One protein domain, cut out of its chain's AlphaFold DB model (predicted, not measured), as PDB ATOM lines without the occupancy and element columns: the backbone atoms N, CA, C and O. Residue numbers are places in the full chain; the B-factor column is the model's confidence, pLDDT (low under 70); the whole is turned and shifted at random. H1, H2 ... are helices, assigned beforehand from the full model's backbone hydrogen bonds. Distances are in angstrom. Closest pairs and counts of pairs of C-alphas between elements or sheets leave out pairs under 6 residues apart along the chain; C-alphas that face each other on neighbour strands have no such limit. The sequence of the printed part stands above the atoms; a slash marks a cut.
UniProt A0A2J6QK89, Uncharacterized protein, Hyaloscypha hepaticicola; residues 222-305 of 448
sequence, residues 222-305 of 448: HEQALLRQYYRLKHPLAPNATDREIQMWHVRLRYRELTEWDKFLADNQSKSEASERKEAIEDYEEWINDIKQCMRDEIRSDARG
ATOM      1  N   HIS A 222     -49.651  23.168  28.317       91.56
ATOM      2  CA  HIS A 222     -50.200  22.662  27.060       91.56
ATOM      3  C   HIS A 222     -50.523  21.155  27.135       91.56
ATOM      4  O   HIS A 222     -51.600  20.730  26.715       91.56
ATOM      5  N   GLU A 223     -49.663  20.338  27.759       91.56
ATOM      6  CA  GLU A 223     -49.927  18.907  27.967       91.56
ATOM      7  C   GLU A 223     -51.136  18.687  28.882       91.56
ATOM      8  O   GLU A 223     -51.932  17.784  28.641       91.56
ATOM      9  N   GLN A 224     -51.315  19.523  29.909       91.19
ATOM     10  CA  GLN A 224     -52.458  19.453  30.818       91.19
ATOM     11  C   GLN A 224     -53.775  19.791  30.097       91.19
ATOM     12  O   GLN A 224     -54.796  19.132  30.323       91.19
ATOM     13  N   ALA A 225     -53.761  20.763  29.177       90.94
ATOM     14  CA  ALA A 225     -54.902  21.058  28.310       90.94
ATOM     15  C   ALA A 225     -55.236  19.876  27.378       90.94
ATOM     16  O   ALA A 225     -56.393  19.446  27.319       90.94
ATOM     17  N   LEU A 226     -54.222  19.294  26.728       94.25
ATOM     18  CA  LEU A 226     -54.368  18.099  25.892       94.25
ATOM     19  C   LEU A 226     -54.858  16.888  26.700       94.25
ATOM     20  O   LEU A 226     -55.710  16.136  26.228       94.25
ATOM     21  N   LEU A 227     -54.412  16.726  27.948       93.50
ATOM     22  CA  LEU A 227     -54.826  15.621  28.809       93.50
ATOM     23  C   LEU A 227     -56.302  15.730  29.212       93.50
ATOM     24  O   LEU A 227     -57.027  14.733  29.170       93.50
ATOM     25  N   ARG A 228     -56.787  16.941  29.520       92.31
ATOM     26  CA  ARG A 228     -58.223  17.213  29.732       92.31
ATOM     27  C   ARG A 228     -59.054  16.891  28.485       92.31
ATOM     28  O   ARG A 228     -60.147  16.334  28.602       92.31
ATOM     29  N   GLN A 229     -58.554  17.229  27.295       93.81
ATOM     30  CA  GLN A 229     -59.220  16.920  26.026       93.81
ATOM     31  C   GLN A 229     -59.268  15.406  25.773       93.81
ATOM     32  O   GLN A 229     -60.341  14.869  25.500       93.81
ATOM     33  N   TYR A 230     -58.147  14.704  25.946       94.69
ATOM     34  CA  TYR A 230     -58.062  13.251  25.799       94.69
ATOM     35  C   TYR A 230     -58.959  12.510  26.806       94.69
ATOM     36  O   TYR A 230     -59.673  11.579  26.429       94.69
ATOM     37  N   TYR A 231     -59.020  12.975  28.060       94.69
ATOM     38  CA  TYR A 231     -59.956  12.456  29.062       94.69
ATOM     39  C   TYR A 231     -61.414  12.575  28.598       94.69
ATOM     40  O   TYR A 231     -62.152  11.592  28.643       94.69
ATOM     41  N   ARG A 232     -61.828  13.743  28.088       93.50
ATOM     42  CA  ARG A 232     -63.190  13.959  27.561       93.50
ATOM     43  C   ARG A 232     -63.508  13.085  26.346       93.50
ATOM     44  O   ARG A 232     -64.636  12.617  26.231       93.50
ATOM     45  N   LEU A 233     -62.533  12.828  25.469       93.06
ATOM     46  CA  LEU A 233     -62.698  11.912  24.332       93.06
ATOM     47  C   LEU A 233     -62.904  10.457  24.782       93.06
ATOM     48  O   LEU A 233     -63.686   9.731  24.171       93.06
ATOM     49  N   LYS A 234     -62.232  10.028  25.859       93.19
ATOM     50  CA  LYS A 234     -62.391   8.683  26.435       93.19
ATOM     51  C   LYS A 234     -63.631   8.551  27.330       93.19
ATOM     52  O   LYS A 234     -64.186   7.459  27.421       93.19
ATOM     53  N   HIS A 235     -64.090   9.644  27.944       91.94
ATOM     54  CA  HIS A 235     -65.219   9.676  28.884       91.94
ATOM     55  C   HIS A 235     -66.246  10.773  28.531       91.94
ATOM     56  O   HIS A 235     -66.457  11.695  29.321       91.94
ATOM     57  N   PRO A 236     -66.939  10.690  27.378       90.12
ATOM     58  CA  PRO A 236     -67.814  11.764  26.884       90.12
ATOM     59  C   PRO A 236     -69.054  12.034  27.753       90.12
ATOM     60  O   PRO A 236     -69.704  13.064  27.591       90.12
ATOM     61  N   LEU A 237     -69.397  11.113  28.661       91.50
ATOM     62  CA  LEU A 237     -70.526  11.225  29.594       91.50
ATOM     63  C   LEU A 237     -70.095  11.503  31.044       91.50
ATOM     64  O   LEU A 237     -70.952  11.582  31.925       91.50
ATOM     65  N   ALA A 238     -68.792  11.610  31.321       84.88
ATOM     66  CA  ALA A 238     -68.323  11.925  32.665       84.88
ATOM     67  C   ALA A 238     -68.606  13.399  33.017       84.88
ATOM     68  O   ALA A 238     -68.566  14.265  32.137       84.88
ATOM     69  N   PRO A 239     -68.861  13.719  34.302       81.31
ATOM     70  CA  PRO A 239     -68.820  15.103  34.765       81.31
ATOM     71  C   PRO A 239     -67.421  15.703  34.540       81.31
ATOM     72  O   PRO A 239     -66.449  14.978  34.330       81.31
ATOM     73  N   ASN A 240     -67.302  17.034  34.611       82.94
ATOM     74  CA  ASN A 240     -65.998  17.702  34.568       82.94
ATOM     75  C   ASN A 240     -65.138  17.247  35.759       82.94
ATOM     76  O   ASN A 240     -65.310  17.746  36.869       82.94
ATOM     77  N   ALA A 241     -64.241  16.295  35.509       84.56
ATOM     78  CA  ALA A 241     -63.262  15.818  36.472       84.56
ATOM     79  C   ALA A 241     -62.243  16.918  36.803       84.56
ATOM     80  O   ALA A 241     -61.917  17.760  35.961       84.56
ATOM     81  N   THR A 242     -61.736  16.892  38.031       87.75
ATOM     82  CA  THR A 242     -60.643  17.760  38.484       87.75
ATOM     83  C   THR A 242     -59.319  17.366  37.826       87.75
ATOM     84  O   THR A 242     -59.132  16.217  37.419       87.75
ATOM     85  N   ASP A 243     -58.357  18.289  37.761       84.81
ATOM     86  CA  ASP A 243     -57.034  18.007  37.184       84.81
ATOM     87  C   ASP A 243     -56.344  16.818  37.848       84.81
ATOM     88  O   ASP A 243     -55.801  15.946  37.171       84.81
ATOM     89  N   ARG A 244     -56.451  16.731  39.174       83.19
ATOM     90  CA  ARG A 244     -55.907  15.628  39.963       83.19
ATOM     91  C   ARG A 244     -56.554  14.285  39.625       83.19
ATOM     92  O   ARG A 244     -55.862  13.271  39.579       83.19
ATOM     93  N   GLU A 245     -57.862  14.244  39.371       86.62
ATOM     94  CA  GLU A 245     -58.546  13.023  38.917       86.62
ATOM     95  C   GLU A 245     -58.108  12.622  37.504       86.62
ATOM     96  O   GLU A 245     -57.908  11.436  37.237       86.62
ATOM     97  N   ILE A 246     -57.902  13.602  36.621       89.81
ATOM     98  CA  ILE A 246     -57.441  13.397  35.244       89.81
ATOM     99  C   ILE A 246     -55.986  12.887  35.220       89.81
ATOM    100  O   ILE A 246     -55.692  11.912  34.526       89.81
ATOM    101  N   GLN A 247     -55.090  13.455  36.033       87.12
ATOM    102  CA  GLN A 247     -53.719  12.958  36.221       87.12
ATOM    103  C   GLN A 247     -53.697  11.557  36.861       87.12
ATOM    104  O   GLN A 247     -52.981  10.666  36.403       87.12
ATOM    105  N   MET A 248     -54.528  11.311  37.879       85.75
ATOM    106  CA  MET A 248     -54.683   9.981  38.486       85.75
ATOM    107  C   MET A 248     -55.232   8.939  37.508       85.75
ATOM    108  O   MET A 248     -54.900   7.758  37.634       85.75
ATOM    109  N   TRP A 249     -56.070   9.343  36.552       90.38
ATOM    110  CA  TRP A 249     -56.512   8.488  35.454       90.38
ATOM    111  C   TRP A 249     -55.374   8.212  34.465       90.38
ATOM    112  O   TRP A 249     -55.147   7.044  34.151       90.38
ATOM    113  N   HIS A 250     -54.617   9.236  34.051       91.38
ATOM    114  CA  HIS A 250     -53.454   9.095  33.161       91.38
ATOM    115  C   HIS A 250     -52.444   8.066  33.682       91.38
ATOM    116  O   HIS A 250     -52.108   7.101  33.002       91.38
ATOM    117  N   VAL A 251     -52.058   8.200  34.949       88.25
ATOM    118  CA  VAL A 251     -51.092   7.318  35.623       88.25
ATOM    119  C   VAL A 251     -51.633   5.888  35.848       88.25
ATOM    120  O   VAL A 251     -50.903   4.977  36.248       88.25
ATOM    121  N   ARG A 252     -52.925   5.657  35.583       87.38
ATOM    122  CA  ARG A 252     -53.588   4.342  35.624       87.38
ATOM    123  C   ARG A 252     -53.901   3.768  34.239       87.38
ATOM    124  O   ARG A 252     -54.445   2.664  34.180       87.38
ATOM    125  N   LEU A 253     -53.566   4.472  33.157       89.06
ATOM    126  CA  LEU A 253     -53.738   3.978  31.794       89.06
ATOM    127  C   LEU A 253     -52.945   2.686  31.570       89.06
ATOM    128  O   LEU A 253     -51.830   2.498  32.065       89.06
ATOM    129  N   ARG A 254     -53.531   1.772  30.800       89.38
ATOM    130  CA  ARG A 254     -52.854   0.559  30.330       89.38
ATOM    131  C   ARG A 254     -51.855   0.932  29.239       89.38
ATOM    132  O   ARG A 254     -52.039   1.930  28.553       89.38
ATOM    133  N   TYR A 255     -50.855   0.082  29.000       88.25
ATOM    134  CA  TYR A 255     -49.814   0.333  27.990       88.25
ATOM    135  C   TYR A 255     -50.376   0.763  26.620       88.25
ATOM    136  O   TYR A 255     -49.962   1.780  26.083       88.25
ATOM    137  N   ARG A 256     -51.406   0.068  26.115       91.94
ATOM    138  CA  ARG A 256     -52.099   0.446  24.871       91.94
ATOM    139  C   ARG A 256     -52.701   1.858  24.914       91.94
ATOM    140  O   ARG A 256     -52.611   2.591  23.939       91.94
ATOM    141  N   GLU A 257     -53.323   2.236  26.027       92.06
ATOM    142  CA  GLU A 257     -53.977   3.541  26.188       92.06
ATOM    143  C   GLU A 257     -52.951   4.672  26.375       92.06
ATOM    144  O   GLU A 257     -53.233   5.806  25.991       92.06
ATOM    145  N   LEU A 258     -51.765   4.351  26.917       90.50
ATOM    146  CA  LEU A 258     -50.588   5.224  26.938       90.50
ATOM    147  C   LEU A 258     -50.026   5.431  25.526       90.50
ATOM    148  O   LEU A 258     -49.786   6.567  25.149       90.50
ATOM    149  N   THR A 259     -49.914   4.385  24.699       94.12
ATOM    150  CA  THR A 259     -49.512   4.541  23.286       94.12
ATOM    151  C   THR A 259     -50.519   5.381  22.491       94.12
ATOM    152  O   THR A 259     -50.131   6.217  21.679       94.12
ATOM    153  N   GLU A 260     -51.821   5.198  22.738       95.62
ATOM    154  CA  GLU A 260     -52.876   6.038  22.154       95.62
ATOM    155  C   GLU A 260     -52.792   7.501  22.650       95.62
ATOM    156  O   GLU A 260     -53.062   8.418  21.877       95.62
ATOM    157  N   TRP A 261     -52.359   7.730  23.898       94.69
ATOM    158  CA  TRP A 261     -52.082   9.061  24.454       94.69
ATOM    159  C   TRP A 261     -50.836   9.714  23.844       94.69
ATOM    160  O   TRP A 261     -50.903  10.870  23.441       94.69
ATOM    161  N   ASP A 262     -49.720   8.991  23.731       93.50
ATOM    162  CA  ASP A 262     -48.482   9.513  23.140       93.50
ATOM    163  C   ASP A 262     -48.684   9.866  21.661       93.50
ATOM    164  O   ASP A 262     -48.192  10.896  21.197       93.50
ATOM    165  N   LYS A 263     -49.482   9.070  20.933       95.25
ATOM    166  CA  LYS A 263     -49.926   9.431  19.583       95.25
ATOM    167  C   LYS A 263     -50.807  10.685  19.593       95.25
ATOM    168  O   LYS A 263     -50.573  11.586  18.800       95.25
ATOM    169  N   PHE A 264     -51.792  10.768  20.491       96.38
ATOM    170  CA  PHE A 264     -52.655  11.948  20.598       96.38
ATOM    171  C   PHE A 264     -51.860  13.229  20.902       96.38
ATOM    172  O   PHE A 264     -52.142  14.264  20.302       96.38
ATOM    173  N   LEU A 265     -50.847  13.162  21.773       94.56
ATOM    174  CA  LEU A 265     -49.901  14.256  21.997       94.56
ATOM    175  C   LEU A 265     -49.174  14.636  20.702       94.56
ATOM    176  O   LEU A 265     -49.242  15.790  20.295       94.56
ATOM    177  N   ALA A 266     -48.537  13.676  20.026       91.88
ATOM    178  CA  ALA A 266     -47.785  13.933  18.797       91.88
ATOM    179  C   ALA A 266     -48.649  14.517  17.660       91.88
ATOM    180  O   ALA A 266     -48.171  15.360  16.906       91.88
ATOM    181  N   ASP A 267     -49.918  14.107  17.563       95.88
ATOM    182  CA  ASP A 267     -50.871  14.593  16.559       95.88
ATOM    183  C   ASP A 267     -51.415  16.012  16.873       95.88
ATOM    184  O   ASP A 267     -51.969  16.655  15.982       95.88
ATOM    185  N   ASN A 268     -51.301  16.505  18.121       94.94
ATOM    186  CA  ASN A 268     -51.909  17.776  18.567       94.94
ATOM    187  C   ASN A 268     -50.918  18.806  19.153       94.94
ATOM    188  O   ASN A 268     -51.311  19.956  19.345       94.94
ATOM    189  N   GLN A 269     -49.666  18.437  19.441       93.19
ATOM    190  CA  GLN A 269     -48.616  19.372  19.862       93.19
ATOM    191  C   GLN A 269     -47.947  20.046  18.658       93.19
ATOM    192  O   GLN A 269     -47.630  19.418  17.648       93.19
ATOM    193  N   SER A 270     -47.653  21.335  18.797       95.00
ATOM    194  CA  SER A 270     -46.753  22.056  17.897       95.00
ATOM    195  C   SER A 270     -45.288  21.632  18.085       95.00
ATOM    196  O   SER A 270     -44.906  21.026  19.088       95.00
ATOM    197  N   LYS A 271     -44.424  21.983  17.122       93.94
ATOM    198  CA  LYS A 271     -42.984  21.661  17.182       93.94
ATOM    199  C   LYS A 271     -42.279  22.277  18.400       93.94
ATOM    200  O   LYS A 271     -41.377  21.647  18.943       93.94
ATOM    201  N   SER A 272     -42.683  23.475  18.829       94.25
ATOM    202  CA  SER A 272     -42.148  24.134  20.028       94.25
ATOM    203  C   SER A 272     -42.584  23.416  21.304       94.25
ATOM    204  O   SER A 272     -41.734  23.052  22.107       94.25
ATOM    205  N   GLU A 273     -43.874  23.097  21.439       94.06
ATOM    206  CA  GLU A 273     -44.412  22.343  22.584       94.06
ATOM    207  C   GLU A 273     -43.786  20.942  22.698       94.06
ATOM    208  O   GLU A 273     -43.485  20.471  23.794       94.06
ATOM    209  N   ALA A 274     -43.518  20.283  21.566       92.69
ATOM    210  CA  ALA A 274     -42.790  19.016  21.537       92.69
ATOM    211  C   ALA A 274     -41.326  19.155  22.009       92.69
ATOM    212  O   ALA A 274     -40.800  18.230  22.632       92.69
ATOM    213  N   SER A 275     -40.680  20.299  21.749       93.94
ATOM    214  CA  SER A 275     -39.331  20.609  22.240       93.94
ATOM    215  C   SER A 275     -39.327  20.896  23.743       93.94
ATOM    216  O   SER A 275     -38.557  20.271  24.466       93.94
ATOM    217  N   GLU A 276     -40.237  21.752  24.225       93.25
ATOM    218  CA  GLU A 276     -40.436  22.031  25.659       93.25
ATOM    219  C   GLU A 276     -40.709  20.737  26.441       93.25
ATOM    220  O   GLU A 276     -40.129  20.487  27.497       93.25
ATOM    221  N   ARG A 277     -41.565  19.860  25.897       92.69
ATOM    222  CA  ARG A 277     -41.844  18.541  26.480       92.69
ATOM    223  C   ARG A 277     -40.593  17.669  26.551       92.69
ATOM    224  O   ARG A 277     -40.444  16.925  27.517       92.69
ATOM    225  N   LYS A 278     -39.732  17.705  25.532       93.81
ATOM    226  CA  LYS A 278     -38.494  16.916  25.502       93.81
ATOM    227  C   LYS A 278     -37.526  17.389  26.590       93.81
ATOM    228  O   LYS A 278     -37.068  16.554  27.361       93.81
ATOM    229  N   GLU A 279     -37.297  18.694  26.686       94.00
ATOM    230  CA  GLU A 279     -36.476  19.327  27.729       94.00
ATOM    231  C   GLU A 279     -36.997  18.974  29.134       94.00
ATOM    232  O   GLU A 279     -36.277  18.389  29.938       94.00
ATOM    233  N   ALA A 280     -38.299  19.157  29.383       90.69
ATOM    234  CA  ALA A 280     -38.921  18.819  30.666       90.69
ATOM    235  C   ALA A 280     -38.862  17.316  31.023       90.69
ATOM    236  O   ALA A 280     -38.955  16.954  32.201       90.69
ATOM    237  N   ILE A 281     -38.751  16.418  30.036       91.19
ATOM    238  CA  ILE A 281     -38.514  14.984  30.268       91.19
ATOM    239  C   ILE A 281     -37.044  14.735  30.629       91.19
ATOM    240  O   ILE A 281     -36.790  13.984  31.570       91.19
ATOM    241  N   GLU A 282     -36.101  15.366  29.928       94.19
ATOM    242  CA  GLU A 282     -34.659  15.227  30.168       94.19
ATOM    243  C   GLU A 282     -34.274  15.727  31.576       94.19
ATOM    244  O   GLU A 282     -33.675  14.964  32.338       94.19
ATOM    245  N   ASP A 283     -34.746  16.913  31.980       91.69
ATOM    246  CA  ASP A 283     -34.574  17.469  33.336       91.69
ATOM    247  C   ASP A 283     -35.081  16.514  34.431       91.69
ATOM    248  O   ASP A 283     -34.453  16.288  35.470       91.69
ATOM    249  N   TYR A 284     -36.255  15.924  34.199       89.81
ATOM    250  CA  TYR A 284     -36.893  15.012  35.140       89.81
ATOM    251  C   TYR A 284     -36.165  13.661  35.236       89.81
ATOM    252  O   TYR A 284     -36.101  13.062  36.317       89.81
ATOM    253  N   GLU A 285     -35.591  13.174  34.133       90.62
ATOM    254  CA  GLU A 285     -34.737  11.987  34.144       90.62
ATOM    255  C   GLU A 285     -33.419  12.237  34.888       90.62
ATOM    256  O   GLU A 285     -33.006  11.372  35.671       90.62
ATOM    257  N   GLU A 286     -32.794  13.408  34.716       91.94
ATOM    258  CA  GLU A 286     -31.618  13.825  35.488       91.94
ATOM    259  C   GLU A 286     -31.940  13.889  36.988       91.94
ATOM    260  O   GLU A 286     -31.312  13.177  37.777       91.94
ATOM    261  N   TRP A 287     -33.001  14.601  37.378       89.06
ATOM    262  CA  TRP A 287     -33.453  14.702  38.771       89.06
ATOM    263  C   TRP A 287     -33.716  13.333  39.422       89.06
ATOM    264  O   TRP A 287     -33.271  13.051  40.541       89.06
ATOM    265  N   ILE A 288     -34.382  12.419  38.707       88.62
ATOM    266  CA  ILE A 288     -34.593  11.045  39.178       88.62
ATOM    267  C   ILE A 288     -33.268  10.278  39.322       88.62
ATOM    268  O   ILE A 288     -33.139   9.425  40.208       88.62
ATOM    269  N   ASN A 289     -32.292  10.513  38.446       90.44
ATOM    270  CA  ASN A 289     -30.988   9.860  38.512       90.44
ATOM    271  C   ASN A 289     -30.132  10.393  39.666       90.44
ATOM    272  O   ASN A 289     -29.479   9.586  40.336       90.44
ATOM    273  N   ASP A 290     -30.228  11.682  39.981       88.81
ATOM    274  CA  ASP A 290     -29.618  12.294  41.160       88.81
ATOM    275  C   ASP A 290     -30.204  11.748  42.464       88.81
ATOM    276  O   ASP A 290     -29.447  11.334  43.347       88.81
ATOM    277  N   ILE A 291     -31.533  11.608  42.565       86.00
ATOM    278  CA  ILE A 291     -32.172  10.942  43.715       86.00
ATOM    279  C   ILE A 291     -31.638   9.510  43.869       86.00
ATOM    280  O   ILE A 291     -31.213   9.114  44.957       86.00
ATOM    281  N   LYS A 292     -31.588   8.721  42.782       87.75
ATOM    282  CA  LYS A 292     -31.004   7.364  42.821       87.75
ATOM    283  C   LYS A 292     -29.537   7.392  43.254       87.75
ATOM    284  O   LYS A 292     -29.095   6.473  43.946       87.75
ATOM    285  N   GLN A 293     -28.759   8.384  42.825       90.50
ATOM    286  CA  GLN A 293     -27.342   8.475  43.160       90.50
ATOM    287  C   GLN A 293     -27.131   8.837  44.632       90.50
ATOM    288  O   GLN A 293     -26.344   8.162  45.296       90.50
ATOM    289  N   CYS A 294     -27.901   9.794  45.154       87.38
ATOM    290  CA  CYS A 294     -27.930  10.159  46.567       87.38
ATOM    291  C   CYS A 294     -28.236   8.937  47.451       87.38
ATOM    292  O   CYS A 294     -27.416   8.570  48.292       87.38
ATOM    293  N   MET A 295     -29.327   8.211  47.164       85.12
ATOM    294  CA  MET A 295     -29.694   6.983  47.888       85.12
ATOM    295  C   MET A 295     -28.604   5.899  47.806       85.12
ATOM    296  O   MET A 295     -28.328   5.205  48.786       85.12
ATOM    297  N   ARG A 296     -27.942   5.735  46.649       85.38
ATOM    298  CA  ARG A 296     -26.818   4.786  46.508       85.38
ATOM    299  C   ARG A 296     -25.613   5.190  47.356       85.38
ATOM    300  O   ARG A 296     -24.931   4.305  47.873       85.38
ATOM    301  N   ASP A 297     -25.323   6.481  47.485       81.38
ATOM    302  CA  ASP A 297     -24.205   6.973  48.292       81.38
ATOM    303  C   ASP A 297     -24.493   6.964  49.795       81.38
ATOM    304  O   ASP A 297     -23.586   6.647  50.567       81.38
ATOM    305  N   GLU A 298     -25.744   7.168  50.208       79.44
ATOM    306  CA  GLU A 298     -26.201   6.936  51.582       79.44
ATOM    307  C   GLU A 298     -26.020   5.461  51.977       79.44
ATOM    308  O   GLU A 298     -25.273   5.160  52.909       79.44
ATOM    309  N   ILE A 299     -26.537   4.515  51.182       79.62
ATOM    310  CA  ILE A 299     -26.358   3.069  51.426       79.62
ATOM    311  C   ILE A 299     -24.864   2.681  51.479       79.62
ATOM    312  O   ILE A 299     -24.451   1.868  52.310       79.62
ATOM    313  N   ARG A 300     -24.013   3.275  50.627       78.19
ATOM    314  CA  ARG A 300     -22.548   3.077  50.680       78.19
ATOM    315  C   ARG A 300     -21.918   3.686  51.936       78.19
ATOM    316  O   ARG A 300     -20.944   3.124  52.437       78.19
ATOM    317  N   SER A 301     -22.405   4.831  52.410       69.12
ATOM    318  CA  SER A 301     -21.957   5.495  53.643       69.12
ATOM    319  C   SER A 301     -22.283   4.629  54.864       69.12
ATOM    320  O   SER A 301     -21.410   4.368  55.700       69.12
ATOM    321  N   ASP A 302     -23.492   4.077  54.896       72.06
ATOM    322  CA  ASP A 302     -23.985   3.215  55.964       72.06
ATOM    323  C   ASP A 302     -23.253   1.875  56.004       72.06
ATOM    324  O   ASP A 302     -22.738   1.479  57.053       72.06
ATOM    325  N   ALA A 303     -23.070   1.231  54.847       68.75
ATOM    326  CA  ALA A 303     -22.258   0.018  54.717       68.75
ATOM    327  C   ALA A 303     -20.779   0.234  55.103       68.75
ATOM    328  O   ALA A 303     -20.088  -0.705  55.499       68.75
ATOM    329  N   ARG A 304     -20.276   1.475  55.019       66.06
ATOM    330  CA  ARG A 304     -18.939   1.877  55.500       66.06
ATOM    331  C   ARG A 304     -18.918   2.262  56.988       66.06
ATOM    332  O   ARG A 304     -17.862   2.640  57.493       66.06
ATOM    333  N   GLY A 305     -20.046   2.142  57.691       58.62
ATOM    334  CA  GLY A 305     -20.180   2.421  59.122       58.62
ATOM    335  C   GLY A 305     -20.165   3.910  59.470       58.62
ATOM    336  O   GLY A 305     -19.747   4.268  60.568       58.62
TER     337      GLY A 305
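Overview. This is residues 222 to 305 of the 448 residues of an uncharacterized protein of Hyaloscypha hepaticicola (UniProt A0A2J6QK89). A small head of three helices, H1, H2 and H3, bears one long helix, H4, as an arm: H1 packs on both H2 and H3, and residues 278 to 305, of which 278 to 303 belong to H4, stick out free of the head. The arm makes much of the length. The 84 printed residues hold four named helices, H1 to H4 in chain order, and no named strand; the class is all helix. The whole is only just extended, close to loose, with a radius of gyration of the C-alphas of 17.9 A and spans of 59 by 30 by 23 A.

Arrangement. H1, residues 222 to 234, and H2, residues 243 to 250, touch at a steep tilt of 66 degrees, the same way; their closest C-alphas, of Tyr 231 and Ile 246, are 6.7 A apart. H1 also touches H3, residues 255 to 268, at a steep tilt of 57 degrees, opposite ways; their closest C-alphas, of Leu 226 and Leu 265, are 7.1 A apart. H2 and H3 are close but not clearly touching, with the C-alphas of His 250 and Leu 258 closest at 7.9 A. H4, residues 271 to 303, is close to H3 but not clearly touching, with the C-alphas of Ala 266 and Ala 274 closest at 7.6 A. H2 and H4 are apart. Every O i to N i+4 pair is within hydrogen-bond range in H1, H2 and H3, and 28 of 29 are in H4.

Along the chain. H1 begins at C-alpha 222, (-50.200, 22.662, 27.060), and measures 18.6 A; H2 measures 10.4 A and H3 19.9 A. H4 runs 48.0 A from C-alpha 271, (-42.984, 21.661, 17.182), to C-alpha 303, (-22.258, 0.018, 54.717).

Size, cuts and confidence. The two C-alphas farthest apart, of Leu 237 and Gly 305, are 59.0 A apart. The printed part has no cut and no long link. Model confidence is under 70 at residue 301 and residues 303 to 305.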